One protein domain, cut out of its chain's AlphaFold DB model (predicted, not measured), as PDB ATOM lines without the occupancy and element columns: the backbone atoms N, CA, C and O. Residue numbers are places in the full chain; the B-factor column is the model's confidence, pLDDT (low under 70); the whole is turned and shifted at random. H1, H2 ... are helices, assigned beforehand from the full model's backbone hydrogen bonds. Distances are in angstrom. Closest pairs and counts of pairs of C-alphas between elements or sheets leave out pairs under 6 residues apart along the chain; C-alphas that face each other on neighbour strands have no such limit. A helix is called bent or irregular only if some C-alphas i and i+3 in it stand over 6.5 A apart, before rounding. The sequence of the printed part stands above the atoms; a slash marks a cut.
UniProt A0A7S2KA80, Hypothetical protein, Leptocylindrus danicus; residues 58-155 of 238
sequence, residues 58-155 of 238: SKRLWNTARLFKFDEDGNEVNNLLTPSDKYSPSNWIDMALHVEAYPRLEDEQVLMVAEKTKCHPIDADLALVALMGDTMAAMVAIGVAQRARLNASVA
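What this domain is: This is residues 58 to 155 of the 238 residues of the protein "Hypothetical protein" of Leptocylindrus danicus (UniProt A0A7S2KA80). Four helices gather round a short helix in the middle, H4: H2 lies beside it, H3 and the first part of the long helix H5 cross it, and the small H1 sits at its beginning. Residues 150 to 155, of which 150 to 154 belong to H5, stick out as an arm, and a long stretch without a named element, residues 64 to 88, joins H1 to H2. The printed part has 98 residues with five named helices, H1 to H5 in order, and no named strand; the class is all helix. The whole is compact, with a radius of gyration of the C-alphas of 12.6 A and spans of 36 by 31 by 24 A.

Where its parts are: Find C-alpha 58 at (-36.294, -8.426, -13.351), where H1 begins; it covers residues 58 to 63. H1 is neither bent nor irregular, but only just: C-alphas 60 and 63 are 6.3 A apart. Go on past residue 88 to H2, residues 89 to 101, 18.8 A long. Next come H3, residues 108 to 117, 14.2 A, and H4, residues 121 to 130, 14.3 A, which begins with C-alpha 121 at (-32.766, -15.150, -13.513). H5, residues 135 to 154, runs 28.6 A to C-alpha 154 at (-16.940, -17.112, -33.137).

How they stand to each other: Start at H4, the hub, which touches the four other helices. H1 and H4 only just touch, with 3 pairs of C-alphas within 8 A; the closest are Leu 61 and Pro 121, 6.7 A. H2 touches H4 at a shallow tilt of 21 degrees, opposite ways; look at C-alphas 99 and 126, the closest, 6.5 A apart. H3 touches H4, closest at the C-alphas of Ala 114 and Pro 121, 5.2 A, about perpendicular at 73 degrees, only just beyond steep. H5 touches H4 with residues 135 to 142 alone, at a steep tilt of 63 degrees; the C-alphas of Ala 127 and Ala 138 are closest, 5.1 A. H5 touches H3 with residues 135 to 143 alone, closest at the C-alphas of Val 113 and Met 139, 6.4 A. H1 touches H3, closest at the C-alphas of Ser 58 and Leu 111, 6.6 A. H2 is apart from H1, H3 and H5, and H1 is apart from H5. In the backbone, every O i to N i+4 pair is within hydrogen-bond range in H2, H3, H4 and H5; in H1 it is 0 of 2, with 0 of 3 O i to N i+3 pairs.

The domain as a whole: The two C-alphas farthest apart are those of Glu 106 and Ala 155, 37.1 A. The printed part has no cut. The link from H1 to H2 is long, with 25 residues; H2 to H3 is short, and H3 to H4 and H4 to H5 are tight. The mean pLDDT of the printed part is 86.5; look for values under 70 at residues 58 to 60 and residue 155.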
ATOM      1  N   SER A  58     -36.158  -6.969 -13.439       59.50
ATOM      2  CA  SER A  58     -36.294  -8.426 -13.351       59.50
ATOM      3  C   SER A  58     -37.007  -9.034 -14.563       59.50
ATOM      4  O   SER A  58     -36.557 -10.055 -15.073       59.50
ATOM      5  N   LYS A  59     -38.064  -8.391 -15.083       63.69
ATOM      6  CA  LYS A  59     -38.853  -8.850 -16.243       63.69
ATOM      7  C   LYS A  59     -38.102  -8.708 -17.567       63.69
ATOM      8  O   LYS A  59     -38.339  -9.490 -18.483       63.69
ATOM      9  N   ARG A  60     -37.158  -7.765 -17.677       65.00
ATOM     10  CA  ARG A  60     -36.346  -7.577 -18.900       65.00
ATOM     11  C   ARG A  60     -35.419  -8.758 -19.170       65.00
ATOM     12  O   ARG A  60     -35.175  -9.100 -20.325       65.00
ATOM     13  N   LEU A  61     -34.912  -9.376 -18.107       73.00
ATOM     14  CA  LEU A  61     -33.895 -10.424 -18.185       73.00
ATOM     15  C   LEU A  61     -34.457 -11.787 -18.609       73.00
ATOM     16  O   LEU A  61     -33.696 -12.644 -19.051       73.00
ATOM     17  N   TRP A  62     -35.777 -11.977 -18.580       74.00
ATOM     18  CA  TRP A  62     -36.436 -13.209 -19.041       74.00
ATOM     19  C   TRP A  62     -36.309 -13.455 -20.542       74.00
ATOM     20  O   TRP A  62     -36.385 -14.590 -20.997       74.00
ATOM     21  N   ASN A  63     -36.065 -12.400 -21.318       77.81
ATOM     22  CA  ASN A  63     -35.847 -12.530 -22.757       77.81
ATOM     23  C   ASN A  63     -34.415 -12.979 -23.096       77.81
ATOM     24  O   ASN A  63     -34.090 -13.171 -24.269       77.81
ATOM     25  N   THR A  64     -33.536 -13.111 -22.099       81.38
ATOM     26  CA  THR A  64     -32.164 -13.573 -22.322       81.38
ATOM     27  C   THR A  64     -32.129 -15.088 -22.500       81.38
ATOM     28  O   THR A  64     -32.881 -15.839 -21.883       81.38
ATOM     29  N   ALA A  65     -31.258 -15.558 -23.389       84.69
ATOM     30  CA  ALA A  65     -31.145 -16.982 -23.663       84.69
ATOM     31  C   ALA A  65     -30.433 -17.709 -22.515       84.69
ATOM     32  O   ALA A  65     -29.335 -17.301 -22.135       84.69
ATOM     33  N   ARG A  66     -31.007 -18.837 -22.078       88.56
ATOM     34  CA  ARG A  66     -30.443 -19.730 -21.052       88.56
ATOM     35  C   ARG A  66     -28.990 -20.105 -21.355       88.56
ATOM     36  O   ARG A  66     -28.659 -20.433 -22.502       88.56
ATOM     37  N   LEU A  67     -28.140 -20.023 -20.337       89.44
ATOM     38  CA  LEU A  67     -26.720 -20.370 -20.388       89.44
ATOM     39  C   LEU A  67     -26.493 -21.840 -20.060       89.44
ATOM     40  O   LEU A  67     -25.764 -22.509 -20.788       89.44
ATOM     41  N   PHE A  68     -27.136 -22.326 -19.001       90.50
ATOM     42  CA  PHE A  68     -27.005 -23.703 -18.546       90.50
ATOM     43  C   PHE A  68     -28.174 -24.522 -19.078       90.50
ATOM     44  O   PHE A  68     -29.321 -24.063 -19.083       90.50
ATOM     45  N   LYS A  69     -27.872 -25.716 -19.582       87.38
ATOM     46  CA  LYS A  69     -28.877 -26.653 -20.084       87.38
ATOM     47  C   LYS A  69     -28.595 -28.015 -19.491       87.38
ATOM     48  O   LYS A  69     -27.457 -28.466 -19.567       87.38
ATOM     49  N   PHE A  70     -29.623 -28.660 -18.965       86.44
ATOM     50  CA  PHE A  70     -29.519 -30.001 -18.407       86.44
ATOM     51  C   PHE A  70     -30.153 -31.023 -19.355       86.44
ATOM     52  O   PHE A  70     -31.093 -30.694 -20.087       86.44
ATOM     53  N   ASP A  71     -29.585 -32.224 -19.402       85.81
ATOM     54  CA  ASP A  71     -30.166 -33.376 -20.087       85.81
ATOM     55  C   ASP A  71     -31.282 -34.026 -19.241       85.81
ATOM     56  O   ASP A  71     -31.570 -33.602 -18.121       85.81
ATOM     57  N   GLU A  72     -31.940 -35.053 -19.788       82.25
ATOM     58  CA  GLU A  72     -32.988 -35.803 -19.073       82.25
ATOM     59  C   GLU A  72     -32.447 -36.545 -17.837       82.25
ATOM     60  O   GLU A  72     -33.200 -36.809 -16.900       82.25
ATOM     61  N   ASP A  73     -31.143 -36.830 -17.818       78.94
ATOM     62  CA  ASP A  73     -30.428 -37.455 -16.705       78.94
ATOM     63  C   ASP A  73     -29.968 -36.423 -15.650       78.94
ATOM     64  O   ASP A  73     -29.419 -36.792 -14.608       78.94
ATOM     65  N   GLY A  74     -30.206 -35.127 -15.894       75.06
ATOM     66  CA  GLY A  74     -29.872 -34.003 -15.027       75.06
ATOM     67  C   GLY A  74     -28.408 -33.540 -15.061       75.06
ATOM     68  O   GLY A  74     -28.004 -32.733 -14.222       75.06
ATOM     69  N   ASN A  75     -27.604 -34.001 -16.020       82.94
ATOM     70  CA  ASN A  75     -26.247 -33.509 -16.258       82.94
ATOM     71  C   ASN A  75     -26.260 -32.246 -17.125       82.94
ATOM     72  O   ASN A  75     -27.058 -32.113 -18.052       82.94
ATOM     73  N   GLU A  76     -25.348 -31.310 -16.855       85.25
ATOM     74  CA  GLU A  76     -25.238 -30.097 -17.669       85.25
ATOM     75  C   GLU A  76     -24.536 -30.407 -18.998       85.25
ATOM     76  O   GLU A  76     -23.420 -30.922 -19.033       85.25
ATOM     77  N   VAL A  77     -25.192 -30.071 -20.107       84.88
ATOM     78  CA  VAL A  77     -24.802 -30.489 -21.461       84.88
ATOM     79  C   VAL A  77     -23.431 -29.942 -21.872       84.88
ATOM     80  O   VAL A  77     -22.688 -30.613 -22.587       84.88
ATOM     81  N   ASN A  78     -23.080 -28.725 -21.450       82.25
ATOM     82  CA  ASN A  78     -21.866 -28.039 -21.903       82.25
ATOM     83  C   ASN A  78     -20.722 -28.057 -20.873       82.25
ATOM     84  O   ASN A  78     -19.679 -27.449 -21.114       82.25
ATOM     85  N   ASN A  79     -20.914 -28.730 -19.737       85.50
ATOM     86  CA  ASN A  79     -20.062 -28.690 -18.547       85.50
ATOM     87  C   ASN A  79     -19.554 -27.281 -18.157       85.50
ATOM     88  O   ASN A  79     -18.419 -27.112 -17.711       85.50
ATOM     89  N   LEU A  80     -20.383 -26.250 -18.338       85.38
ATOM     90  CA  LEU A  80     -20.063 -24.851 -18.039       85.38
ATOM     91  C   LEU A  80     -20.305 -24.493 -16.574       85.38
ATOM     92  O   LEU A  80     -19.680 -23.563 -16.062       85.38
ATOM     93  N   LEU A  81     -21.212 -25.209 -15.908       87.94
ATOM     94  CA  LEU A  81     -21.492 -25.020 -14.493       87.94
ATOM     95  C   LEU A  81     -20.785 -26.100 -13.681       87.94
ATOM     96  O   LEU A  81     -21.158 -27.267 -13.721       87.94
ATOM     97  N   THR A  82     -19.762 -25.693 -12.935       85.31
ATOM     98  CA  THR A  82     -19.032 -26.574 -12.022       85.31
ATOM     99  C   THR A  82     -19.571 -26.386 -10.604       85.31
ATOM    100  O   THR A  82     -19.331 -25.337  -9.997       85.31
ATOM    101  N   PRO A  83     -20.349 -27.348 -10.072       86.56
ATOM    102  CA  PRO A  83     -20.840 -27.262  -8.707       86.56
ATOM    103  C   PRO A  83     -19.689 -27.387  -7.711       86.56
ATOM    104  O   PRO A  83     -18.649 -27.980  -7.995       86.56
ATOM    105  N   SER A  84     -19.886 -26.828  -6.520       87.06
ATOM    106  CA  SER A  84     -18.938 -26.950  -5.420       87.06
ATOM    107  C   SER A  84     -18.697 -28.420  -5.065       87.06
ATOM    108  O   SER A  84     -19.651 -29.188  -4.951       87.06
ATOM    109  N   ASP A  85     -17.447 -28.766  -4.747       86.44
ATOM    110  CA  ASP A  85     -17.022 -30.102  -4.282       86.44
ATOM    111  C   ASP A  85     -17.793 -30.620  -3.053       86.44
ATOM    112  O   ASP A  85     -17.701 -31.789  -2.682       86.44
ATOM    113  N   LYS A  86     -18.540 -29.740  -2.380       85.31
ATOM    114  CA  LYS A  86     -19.414 -30.088  -1.258       85.31
ATOM    115  C   LYS A  86     -20.643 -30.884  -1.690       85.31
ATOM    116  O   LYS A  86     -21.227 -31.574  -0.856       85.31
ATOM    117  N   TYR A  87     -21.053 -30.777  -2.949       83.94
ATOM    118  CA  TYR A  87     -22.153 -31.564  -3.478       83.94
ATOM    119  C   TYR A  87     -21.660 -32.941  -3.912       83.94
ATOM    120  O   TYR A  87     -20.691 -33.066  -4.657       83.94
ATOM    121  N   SER A  88     -22.369 -33.993  -3.493       85.50
ATOM    122  CA  SER A  88     -22.268 -35.258  -4.215       85.50
ATOM    123  C   SER A  88     -22.917 -35.094  -5.597       85.50
ATOM    124  O   SER A  88     -23.905 -34.361  -5.707       85.50
ATOM    125  N   PRO A  89     -22.427 -35.789  -6.641       80.31
ATOM    126  CA  PRO A  89     -22.983 -35.667  -7.989       80.31
ATOM    127  C   PRO A  89     -24.499 -35.893  -8.045       80.31
ATOM    128  O   PRO A  89     -25.214 -35.113  -8.662       80.31
ATOM    129  N   SER A  90     -25.009 -36.896  -7.322       83.62
ATOM    130  CA  SER A  90     -26.446 -37.192  -7.263       83.62
ATOM    131  C   SER A  90     -27.261 -36.078  -6.601       83.62
ATOM    132  O   SER A  90     -28.325 -35.722  -7.087       83.62
ATOM    133  N   ASN A  91     -26.753 -35.498  -5.508       87.69
ATOM    134  CA  ASN A  91     -27.455 -34.435  -4.792       87.69
ATOM    135  C   ASN A  91     -27.479 -33.136  -5.608       87.69
ATOM    136  O   ASN A  91     -28.468 -32.412  -5.588       87.69
ATOM    137  N   TRP A  92     -26.398 -32.848  -6.340       87.44
ATOM    138  CA  TRP A  92     -26.364 -31.710  -7.255       87.44
ATOM    139  C   TRP A  92     -27.434 -31.830  -8.343       87.44
ATOM    140  O   TRP A  92     -28.161 -30.869  -8.569       87.44
ATOM    141  N   ILE A  93     -27.554 -33.003  -8.969       86.69
ATOM    142  CA  ILE A  93     -28.546 -33.252 -10.022       86.69
ATOM    143  C   ILE A  93     -29.967 -32.994  -9.504       86.69
ATOM    144  O   ILE A  93     -30.706 -32.204 -10.095       86.69
ATOM    145  N   ASP A  94     -30.323 -33.576  -8.355       86.44
ATOM    146  CA  ASP A  94     -31.640 -33.379  -7.738       86.44
ATOM    147  C   ASP A  94     -31.907 -31.896  -7.423       86.44
ATOM    148  O   ASP A  94     -33.012 -31.387  -7.631       86.44
ATOM    149  N   MET A  95     -30.884 -31.175  -6.955       86.31
ATOM    150  CA  MET A  95     -30.984 -29.744  -6.680       86.31
ATOM    151  C   MET A  95     -31.132 -28.899  -7.944       86.31
ATOM    152  O   MET A  95     -31.954 -27.984  -7.955       86.31
ATOM    153  N   ALA A  96     -30.374 -29.187  -9.001       86.88
ATOM    154  CA  ALA A  96     -30.462 -28.468 -10.266       86.88
ATOM    155  C   ALA A  96     -31.868 -28.604 -10.871       86.88
ATOM    156  O   ALA A  96     -32.493 -27.596 -11.203       86.88
ATOM    157  N   LEU A  97     -32.412 -29.826 -10.892       86.12
ATOM    158  CA  LEU A  97     -33.782 -30.098 -11.338       86.12
ATOM    159  C   LEU A  97     -34.826 -29.364 -10.484       86.12
ATOM    160  O   LEU A  97     -35.797 -28.816 -11.012       86.12
ATOM    161  N   HIS A  98     -34.626 -29.309  -9.164       86.69
ATOM    162  CA  HIS A  98     -35.523 -28.574  -8.276       86.69
ATOM    163  C   HIS A  98     -35.524 -27.068  -8.567       86.69
ATOM    164  O   HIS A  98     -36.591 -26.457  -8.594       86.69
ATOM    165  N   VAL A  99     -34.353 -26.479  -8.820       86.50
ATOM    166  CA  VAL A  99     -34.216 -25.053  -9.154       86.50
ATOM    167  C   VAL A  99     -34.847 -24.730 -10.509       86.50
ATOM    168  O   VAL A  99     -35.465 -23.678 -10.654       86.50
ATOM    169  N   GLU A 100     -34.744 -25.623 -11.498       83.56
ATOM    170  CA  GLU A 100     -35.419 -25.421 -12.786       83.56
ATOM    171  C   GLU A 100     -36.945 -25.433 -12.656       83.56
ATOM    172  O   GLU A 100     -37.623 -24.627 -13.296       83.56
ATOM    173  N   ALA A 101     -37.488 -26.306 -11.804       84.94
ATOM    174  CA  ALA A 101     -38.923 -26.380 -11.551       84.94
ATOM    175  C   ALA A 101     -39.438 -25.232 -10.662       84.94
ATOM    176  O   ALA A 101     -40.547 -24.735 -10.871       84.94
ATOM    177  N   TYR A 102     -38.645 -24.812  -9.672       85.31
ATOM    178  CA  TYR A 102     -39.032 -23.848  -8.641       85.31
ATOM    179  C   TYR A 102     -37.919 -22.817  -8.371       85.31
ATOM    180  O   TYR A 102     -37.296 -22.835  -7.306       85.31
ATOM    181  N   PRO A 103     -37.665 -21.889  -9.309       85.75
ATOM    182  CA  PRO A 103     -36.622 -20.882  -9.145       85.75
ATOM    183  C   PRO A 103     -36.995 -19.845  -8.081       85.75
ATOM    184  O   PRO A 103     -38.132 -19.366  -8.007       85.75
ATOM    185  N   ARG A 104     -36.011 -19.427  -7.283       85.56
ATOM    186  CA  ARG A 104     -36.161 -18.447  -6.195       85.56
ATOM    187  C   ARG A 104     -36.045 -17.019  -6.721       85.56
ATOM    188  O   ARG A 104     -35.121 -16.277  -6.411       85.56
ATOM    189  N   LEU A 105     -37.011 -16.633  -7.544       83.06
ATOM    190  CA  LEU A 105     -37.013 -15.358  -8.274       83.06
ATOM    191  C   LEU A 105     -37.276 -14.130  -7.394       83.06
ATOM    192  O   LEU A 105     -37.042 -13.006  -7.825       83.06
ATOM    193  N   GLU A 106     -37.795 -14.352  -6.190       83.56
ATOM    194  CA  GLU A 106     -38.047 -13.305  -5.198       83.56
ATOM    195  C   GLU A 106     -36.803 -12.996  -4.352       83.56
ATOM    196  O   GLU A 106     -36.792 -12.015  -3.613       83.56
ATOM    197  N   ASP A 107     -35.751 -13.816  -4.454       88.25
ATOM    198  CA  ASP A 107     -34.522 -13.622  -3.694       88.25
ATOM    199  C   ASP A 107     -33.716 -12.441  -4.263       88.25
ATOM    200  O   ASP A 107     -33.343 -12.407  -5.441       88.25
ATOM    201  N   GLU A 108     -33.420 -11.469  -3.400       89.19
ATOM    202  CA  GLU A 108     -32.658 -10.267  -3.741       89.19
ATOM    203  C   GLU A 108     -31.266 -10.617  -4.286       89.19
ATOM    204  O   GLU A 108     -30.768  -9.961  -5.205       89.19
ATOM    205  N   GLN A 109     -30.646 -11.689  -3.780       90.75
ATOM    206  CA  GLN A 109     -29.328 -12.117  -4.249       90.75
ATOM    207  C   GLN A 109     -29.370 -12.616  -5.695       90.75
ATOM    208  O   GLN A 109     -28.500 -12.261  -6.494       90.75
ATOM    209  N   VAL A 110     -30.394 -13.401  -6.041       91.06
ATOM    210  CA  VAL A 110     -30.597 -13.935  -7.395       91.06
ATOM    211  C   VAL A 110     -30.829 -12.791  -8.374       91.06
ATOM    212  O   VAL A 110     -30.179 -12.728  -9.419       91.06
ATOM    213  N   LEU A 111     -31.700 -11.845  -8.011       89.88
ATOM    214  CA  LEU A 111     -31.998 -10.673  -8.831       89.88
ATOM    215  C   LEU A 111     -30.758  -9.800  -9.054       89.88
ATOM    216  O   LEU A 111     -30.474  -9.414 -10.188       89.88
ATOM    217  N   MET A 112     -29.974  -9.554  -8.003       91.19
ATOM    218  CA  MET A 112     -28.741  -8.773  -8.082       91.19
ATOM    219  C   MET A 112     -27.702  -9.426  -9.004       91.19
ATOM    220  O   MET A 112     -27.105  -8.745  -9.844       91.19
ATOM    221  N   VAL A 113     -27.491 -10.741  -8.888       92.50
ATOM    222  CA  VAL A 113     -26.557 -11.476  -9.757       92.50
ATOM    223  C   VAL A 113     -27.042 -11.459 -11.204       92.50
ATOM    224  O   VAL A 113     -26.244 -11.184 -12.106       92.50
ATOM    225  N   ALA A 114     -28.335 -11.695 -11.436       91.81
ATOM    226  CA  ALA A 114     -28.929 -11.678 -12.769       91.81
ATOM    227  C   ALA A 114     -28.771 -10.309 -13.443       91.81
ATOM    228  O   ALA A 114     -28.355 -10.236 -14.600       91.81
ATOM    229  N   GLU A 115     -29.025  -9.218 -12.717       89.44
ATOM    230  CA  GLU A 115     -28.908  -7.857 -13.240       89.44
ATOM    231  C   GLU A 115     -27.459  -7.486 -13.566       89.44
ATOM    232  O   GLU A 115     -27.170  -6.995 -14.663       89.44
ATOM    233  N   LYS A 116     -26.519  -7.786 -12.662       91.50
ATOM    234  CA  LYS A 116     -25.097  -7.471 -12.871       91.50
ATOM    235  C   LYS A 116     -24.480  -8.246 -14.028       91.50
ATOM    236  O   LYS A 116     -23.674  -7.694 -14.775       91.50
ATOM    237  N   THR A 117     -24.847  -9.513 -14.180       90.25
ATOM    238  CA  THR A 117     -24.320 -10.385 -15.243       90.25
ATOM    239  C   THR A 117     -25.154 -10.341 -16.521       90.25
ATOM    240  O   THR A 117     -24.741 -10.900 -17.539       90.25
ATOM    241  N   LYS A 118     -26.311  -9.668 -16.493       90.62
ATOM    242  CA  LYS A 118     -27.292  -9.605 -17.586       90.62
ATOM    243  C   LYS A 118     -27.679 -10.996 -18.110       90.62
ATOM    244  O   LYS A 118     -27.818 -11.186 -19.319       90.62
ATOM    245  N   CYS A 119     -27.799 -11.975 -17.214       89.88
ATOM    246  CA  CYS A 119     -28.189 -13.346 -17.548       89.88
ATOM    247  C   CYS A 119     -29.648 -13.634 -17.165       89.88
ATOM    248  O   CYS A 119     -30.328 -12.796 -16.569       89.88
ATOM    249  N   HIS A 120     -30.127 -14.828 -17.518       92.00
ATOM    250  CA  HIS A 120     -31.477 -15.253 -17.180       92.00
ATOM    251  C   HIS A 120     -31.585 -15.482 -15.660       92.00
ATOM    252  O   HIS A 120     -30.708 -16.136 -15.095       92.00
ATOM    253  N   PRO A 121     -32.655 -15.034 -14.973       89.94
ATOM    254  CA  PRO A 121     -32.766 -15.150 -13.513       89.94
ATOM    255  C   PRO A 121     -32.619 -16.582 -12.978       89.94
ATOM    256  O   PRO A 121     -31.994 -16.809 -11.949       89.94
ATOM    257  N   ILE A 122     -33.134 -17.567 -13.717       91.38
ATOM    258  CA  ILE A 122     -32.989 -18.985 -13.359       91.38
ATOM    259  C   ILE A 122     -31.517 -19.446 -13.475       91.38
ATOM    260  O   ILE A 122     -31.082 -20.291 -12.701       91.38
ATOM    261  N   ASP A 123     -30.721 -18.911 -14.415       92.69
ATOM    262  CA  ASP A 123     -29.285 -19.244 -14.513       92.69
ATOM    263  C   ASP A 123     -28.513 -18.649 -13.333       92.69
ATOM    264  O   ASP A 123     -27.585 -19.274 -12.822       92.69
ATOM    265  N   ALA A 124     -28.916 -17.456 -12.883       93.00
ATOM    266  CA  ALA A 124     -28.357 -16.832 -11.693       93.00
ATOM    267  C   ALA A 124     -28.638 -17.662 -10.430       93.00
ATOM    268  O   ALA A 124     -27.721 -17.872  -9.637       93.00
ATOM    269  N   ASP A 125     -29.862 -18.177 -10.265       92.62
ATOM    270  CA  ASP A 125     -30.207 -19.049  -9.133       92.62
ATOM    271  C   ASP A 125     -29.427 -20.370  -9.186       92.62
ATOM    272  O   ASP A 125     -28.789 -20.750  -8.207       92.62
ATOM    273  N   LEU A 126     -29.366 -21.020 -10.353       92.81
ATOM    274  CA  LEU A 126     -28.570 -22.238 -10.549       92.81
ATOM    275  C   LEU A 126     -27.097 -22.032 -10.182       92.81
ATOM    276  O   LEU A 126     -26.524 -22.849  -9.462       92.81
ATOM    277  N   ALA A 127     -26.488 -20.933 -10.633       93.44
ATOM    278  CA  ALA A 127     -25.097 -20.619 -10.321       93.44
ATOM    279  C   ALA A 127     -24.876 -20.347  -8.827       93.44
ATOM    280  O   ALA A 127     -23.878 -20.789  -8.254       93.44
ATOM    281  N   LEU A 128     -25.811 -19.650  -8.176       93.50
ATOM    282  CA  LEU A 128     -25.756 -19.404  -6.737       93.50
ATOM    283  C   LEU A 128     -25.892 -20.701  -5.942       93.50
ATOM    284  O   LEU A 128     -25.135 -20.917  -4.999       93.50
ATOM    285  N   VAL A 129     -26.808 -21.586  -6.330       91.88
ATOM    286  CA  VAL A 129     -26.977 -22.892  -5.683       91.88
ATOM    287  C   VAL A 129     -25.732 -23.753  -5.868       91.88
ATOM    288  O   VAL A 129     -25.221 -24.288  -4.881       91.88
ATOM    289  N   ALA A 130     -25.192 -23.820  -7.088       91.12
ATOM    290  CA  ALA A 130     -23.971 -24.559  -7.410       91.12
ATOM    291  C   ALA A 130     -22.790 -24.148  -6.521       91.12
ATOM    292  O   ALA A 130     -21.987 -24.986  -6.115       91.12
ATOM    293  N   LEU A 131     -22.710 -22.863  -6.177       92.75
ATOM    294  CA  LEU A 131     -21.592 -22.270  -5.444       92.75
ATOM    295  C   LEU A 131     -21.957 -21.893  -4.005       92.75
ATOM    296  O   LEU A 131     -21.294 -21.061  -3.389       92.75
ATOM    297  N   MET A 132     -22.982 -22.540  -3.441       88.94
ATOM    298  CA  MET A 132     -23.358 -22.426  -2.025       88.94
ATOM    299  C   MET A 132     -23.683 -20.987  -1.575       88.94
ATOM    300  O   MET A 132     -23.449 -20.628  -0.421       88.94
ATOM    301  N   GLY A 133     -24.210 -20.159  -2.477       89.12
ATOM    302  CA  GLY A 133     -24.565 -18.763  -2.215       89.12
ATOM    303  C   GLY A 133     -23.404 -17.769  -2.327       89.12
ATOM    304  O   GLY A 133     -23.579 -16.598  -1.991       89.12
ATOM    305  N   ASP A 134     -22.224 -18.182  -2.805       92.19
ATOM    306  CA  ASP A 134     -21.141 -17.239  -3.095       92.19
ATOM    307  C   ASP A 134     -21.447 -16.429  -4.364       92.19
ATOM    308  O   ASP A 134     -21.270 -16.878  -5.499       92.19
ATOM    309  N   THR A 135     -21.902 -15.192  -4.154       93.44
ATOM    310  CA  THR A 135     -22.271 -14.264  -5.231       93.44
ATOM    311  C   THR A 135     -21.119 -13.946  -6.182       93.44
ATOM    312  O   THR A 135     -21.343 -13.827  -7.387       93.44
ATOM    313  N   MET A 136     -19.885 -13.815  -5.684       93.88
ATOM    314  CA  MET A 136     -18.740 -13.460  -6.523       93.88
ATOM    315  C   MET A 136     -18.335 -14.637  -7.397       93.88
ATOM    316  O   MET A 136     -18.160 -14.467  -8.604       93.88
ATOM    317  N   ALA A 137     -18.252 -15.829  -6.809       92.88
ATOM    318  CA  ALA A 137     -17.973 -17.043  -7.561       92.88
ATOM    319  C   ALA A 137     -19.060 -17.300  -8.622       92.88
ATOM    320  O   ALA A 137     -18.730 -17.606  -9.767       92.88
ATOM    321  N   ALA A 138     -20.341 -17.096  -8.285       93.50
ATOM    322  CA  ALA A 138     -21.457 -17.250  -9.221       93.50
ATOM    323  C   ALA A 138     -21.372 -16.281 -10.400       93.50
ATOM    324  O   ALA A 138     -21.492 -16.700 -11.553       93.50
ATOM    325  N   MET A 139     -21.083 -15.003 -10.145       94.06
ATOM    326  CA  MET A 139     -20.880 -14.027 -11.217       94.06
ATOM    327  C   MET A 139     -19.702 -14.403 -12.128       94.06
ATOM    328  O   MET A 139     -19.802 -14.256 -13.348       94.06
ATOM    329  N   VAL A 140     -18.605 -14.921 -11.564       93.31
ATOM    330  CA  VAL A 140     -17.450 -15.391 -12.345       93.31
ATOM    331  C   VAL A 140     -17.823 -16.601 -13.203       93.31
ATOM    332  O   VAL A 140     -17.529 -16.595 -14.397       93.31
ATOM    333  N   ALA A 141     -18.506 -17.601 -12.641       92.44
ATOM    334  CA  ALA A 141     -18.944 -18.788 -13.377       92.44
ATOM    335  C   ALA A 141     -19.863 -18.423 -14.555       92.44
ATOM    336  O   ALA A 141     -19.648 -18.878 -15.680       92.44
ATOM    337  N   ILE A 142     -20.823 -17.520 -14.334       94.19
ATOM    338  CA  ILE A 142     -21.699 -16.993 -15.389       94.19
ATOM    339  C   ILE A 142     -20.883 -16.271 -16.468       94.19
ATOM    340  O   ILE A 142     -21.093 -16.505 -17.659       94.19
ATOM    341  N   GLY A 143     -19.924 -15.427 -16.080       92.56
ATOM    342  CA  GLY A 143     -19.057 -14.720 -17.025       92.56
ATOM    343  C   GLY A 143     -18.202 -15.666 -17.877       92.56
ATOM    344  O   GLY A 143     -18.049 -15.456 -19.083       92.56
ATOM    345  N   VAL A 144     -17.686 -16.746 -17.281       91.62
ATOM    346  CA  VAL A 144     -16.955 -17.799 -18.001       91.62
ATOM    347  C   VAL A 144     -17.877 -18.525 -18.983       91.62
ATOM    348  O   VAL A 144     -17.505 -18.686 -20.145       91.62
ATOM    349  N   ALA A 145     -19.094 -18.885 -18.570       91.44
ATOM    350  CA  ALA A 145     -20.078 -19.539 -19.433       91.44
ATOM    351  C   ALA A 145     -20.494 -18.654 -20.624       91.44
ATOM    352  O   ALA A 145     -20.525 -19.106 -21.770       91.44
ATOM    353  N   GLN A 146     -20.740 -17.361 -20.384       91.56
ATOM    354  CA  GLN A 146     -21.023 -16.387 -21.441       91.56
ATOM    355  C   GLN A 146     -19.859 -16.275 -22.432       91.56
ATOM    356  O   GLN A 146     -20.076 -16.259 -23.647       91.56
ATOM    357  N   ARG A 147     -18.615 -16.251 -21.937       88.75
ATOM    358  CA  ARG A 147     -17.420 -16.229 -22.786       88.75
ATOM    359  C   ARG A 147     -17.276 -17.509 -23.606       88.75
ATOM    360  O   ARG A 147     -16.978 -17.421 -24.793       88.75
ATOM    361  N   ALA A 148     -17.503 -18.675 -23.008       87.12
ATOM    362  CA  ALA A 148     -17.452 -19.955 -23.710       87.12
ATOM    363  C   ALA A 148     -18.479 -20.007 -24.849       87.12
ATOM    364  O   ALA A 148     -18.148 -20.396 -25.968       87.12
ATOM    365  N   ARG A 149     -19.695 -19.507 -24.607       85.94
ATOM    366  CA  ARG A 149     -20.738 -19.397 -25.632       85.94
ATOM    367  C   ARG A 149     -20.349 -18.459 -26.777       85.94
ATOM    368  O   ARG A 149     -20.574 -18.791 -27.938       85.94
ATOM    369  N   LEU A 150     -19.760 -17.303 -26.468       84.88
ATOM    370  CA  LEU A 150     -19.263 -16.381 -27.492       84.88
ATOM    371  C   LEU A 150     -18.135 -17.015 -28.308       84.88
ATOM    372  O   LEU A 150     -18.170 -16.958 -29.533       84.88
ATOM    373  N   ASN A 151     -17.193 -17.684 -27.647       85.44
ATOM    374  CA  ASN A 151     -16.115 -18.400 -28.319       85.44
ATOM    375  C   ASN A 151     -16.652 -19.499 -29.238       85.44
ATOM    376  O   ASN A 151     -16.170 -19.608 -30.353       85.44
ATOM    377  N   ALA A 152     -17.673 -20.258 -28.827       79.62
ATOM    378  CA  ALA A 152     -18.308 -21.257 -29.686       79.62
ATOM    379  C   ALA A 152     -18.996 -20.626 -30.911       79.62
ATOM    380  O   ALA A 152     -18.961 -21.191 -31.996       79.62
ATOM    381  N   SER A 153     -19.588 -19.434 -30.766       78.44
ATOM    382  CA  SER A 153     -20.218 -18.722 -31.891       78.44
ATOM    383  C   SER A 153     -19.224 -18.070 -32.858       78.44
ATOM    384  O   SER A 153     -19.558 -17.836 -34.016       78.44
ATOM    385  N   VAL A 154     -18.024 -17.749 -32.371       73.50
ATOM    386  CA  VAL A 154     -16.940 -17.112 -33.137       73.50
ATOM    387  C   VAL A 154     -15.891 -18.143 -33.566       73.50
ATOM    388  O   VAL A 154     -14.956 -17.794 -34.284       73.50
ATOM    389  N   ALA A 155     -16.030 -19.403 -33.140       67.25
ATOM    390  CA  ALA A 155     -15.103 -20.472 -33.462       67.25
ATOM    391  C   ALA A 155     -14.986 -20.582 -34.982       67.25
ATOM    392  O   ALA A 155     -15.931 -20.942 -35.683       67.25
TER     393      ALA A 155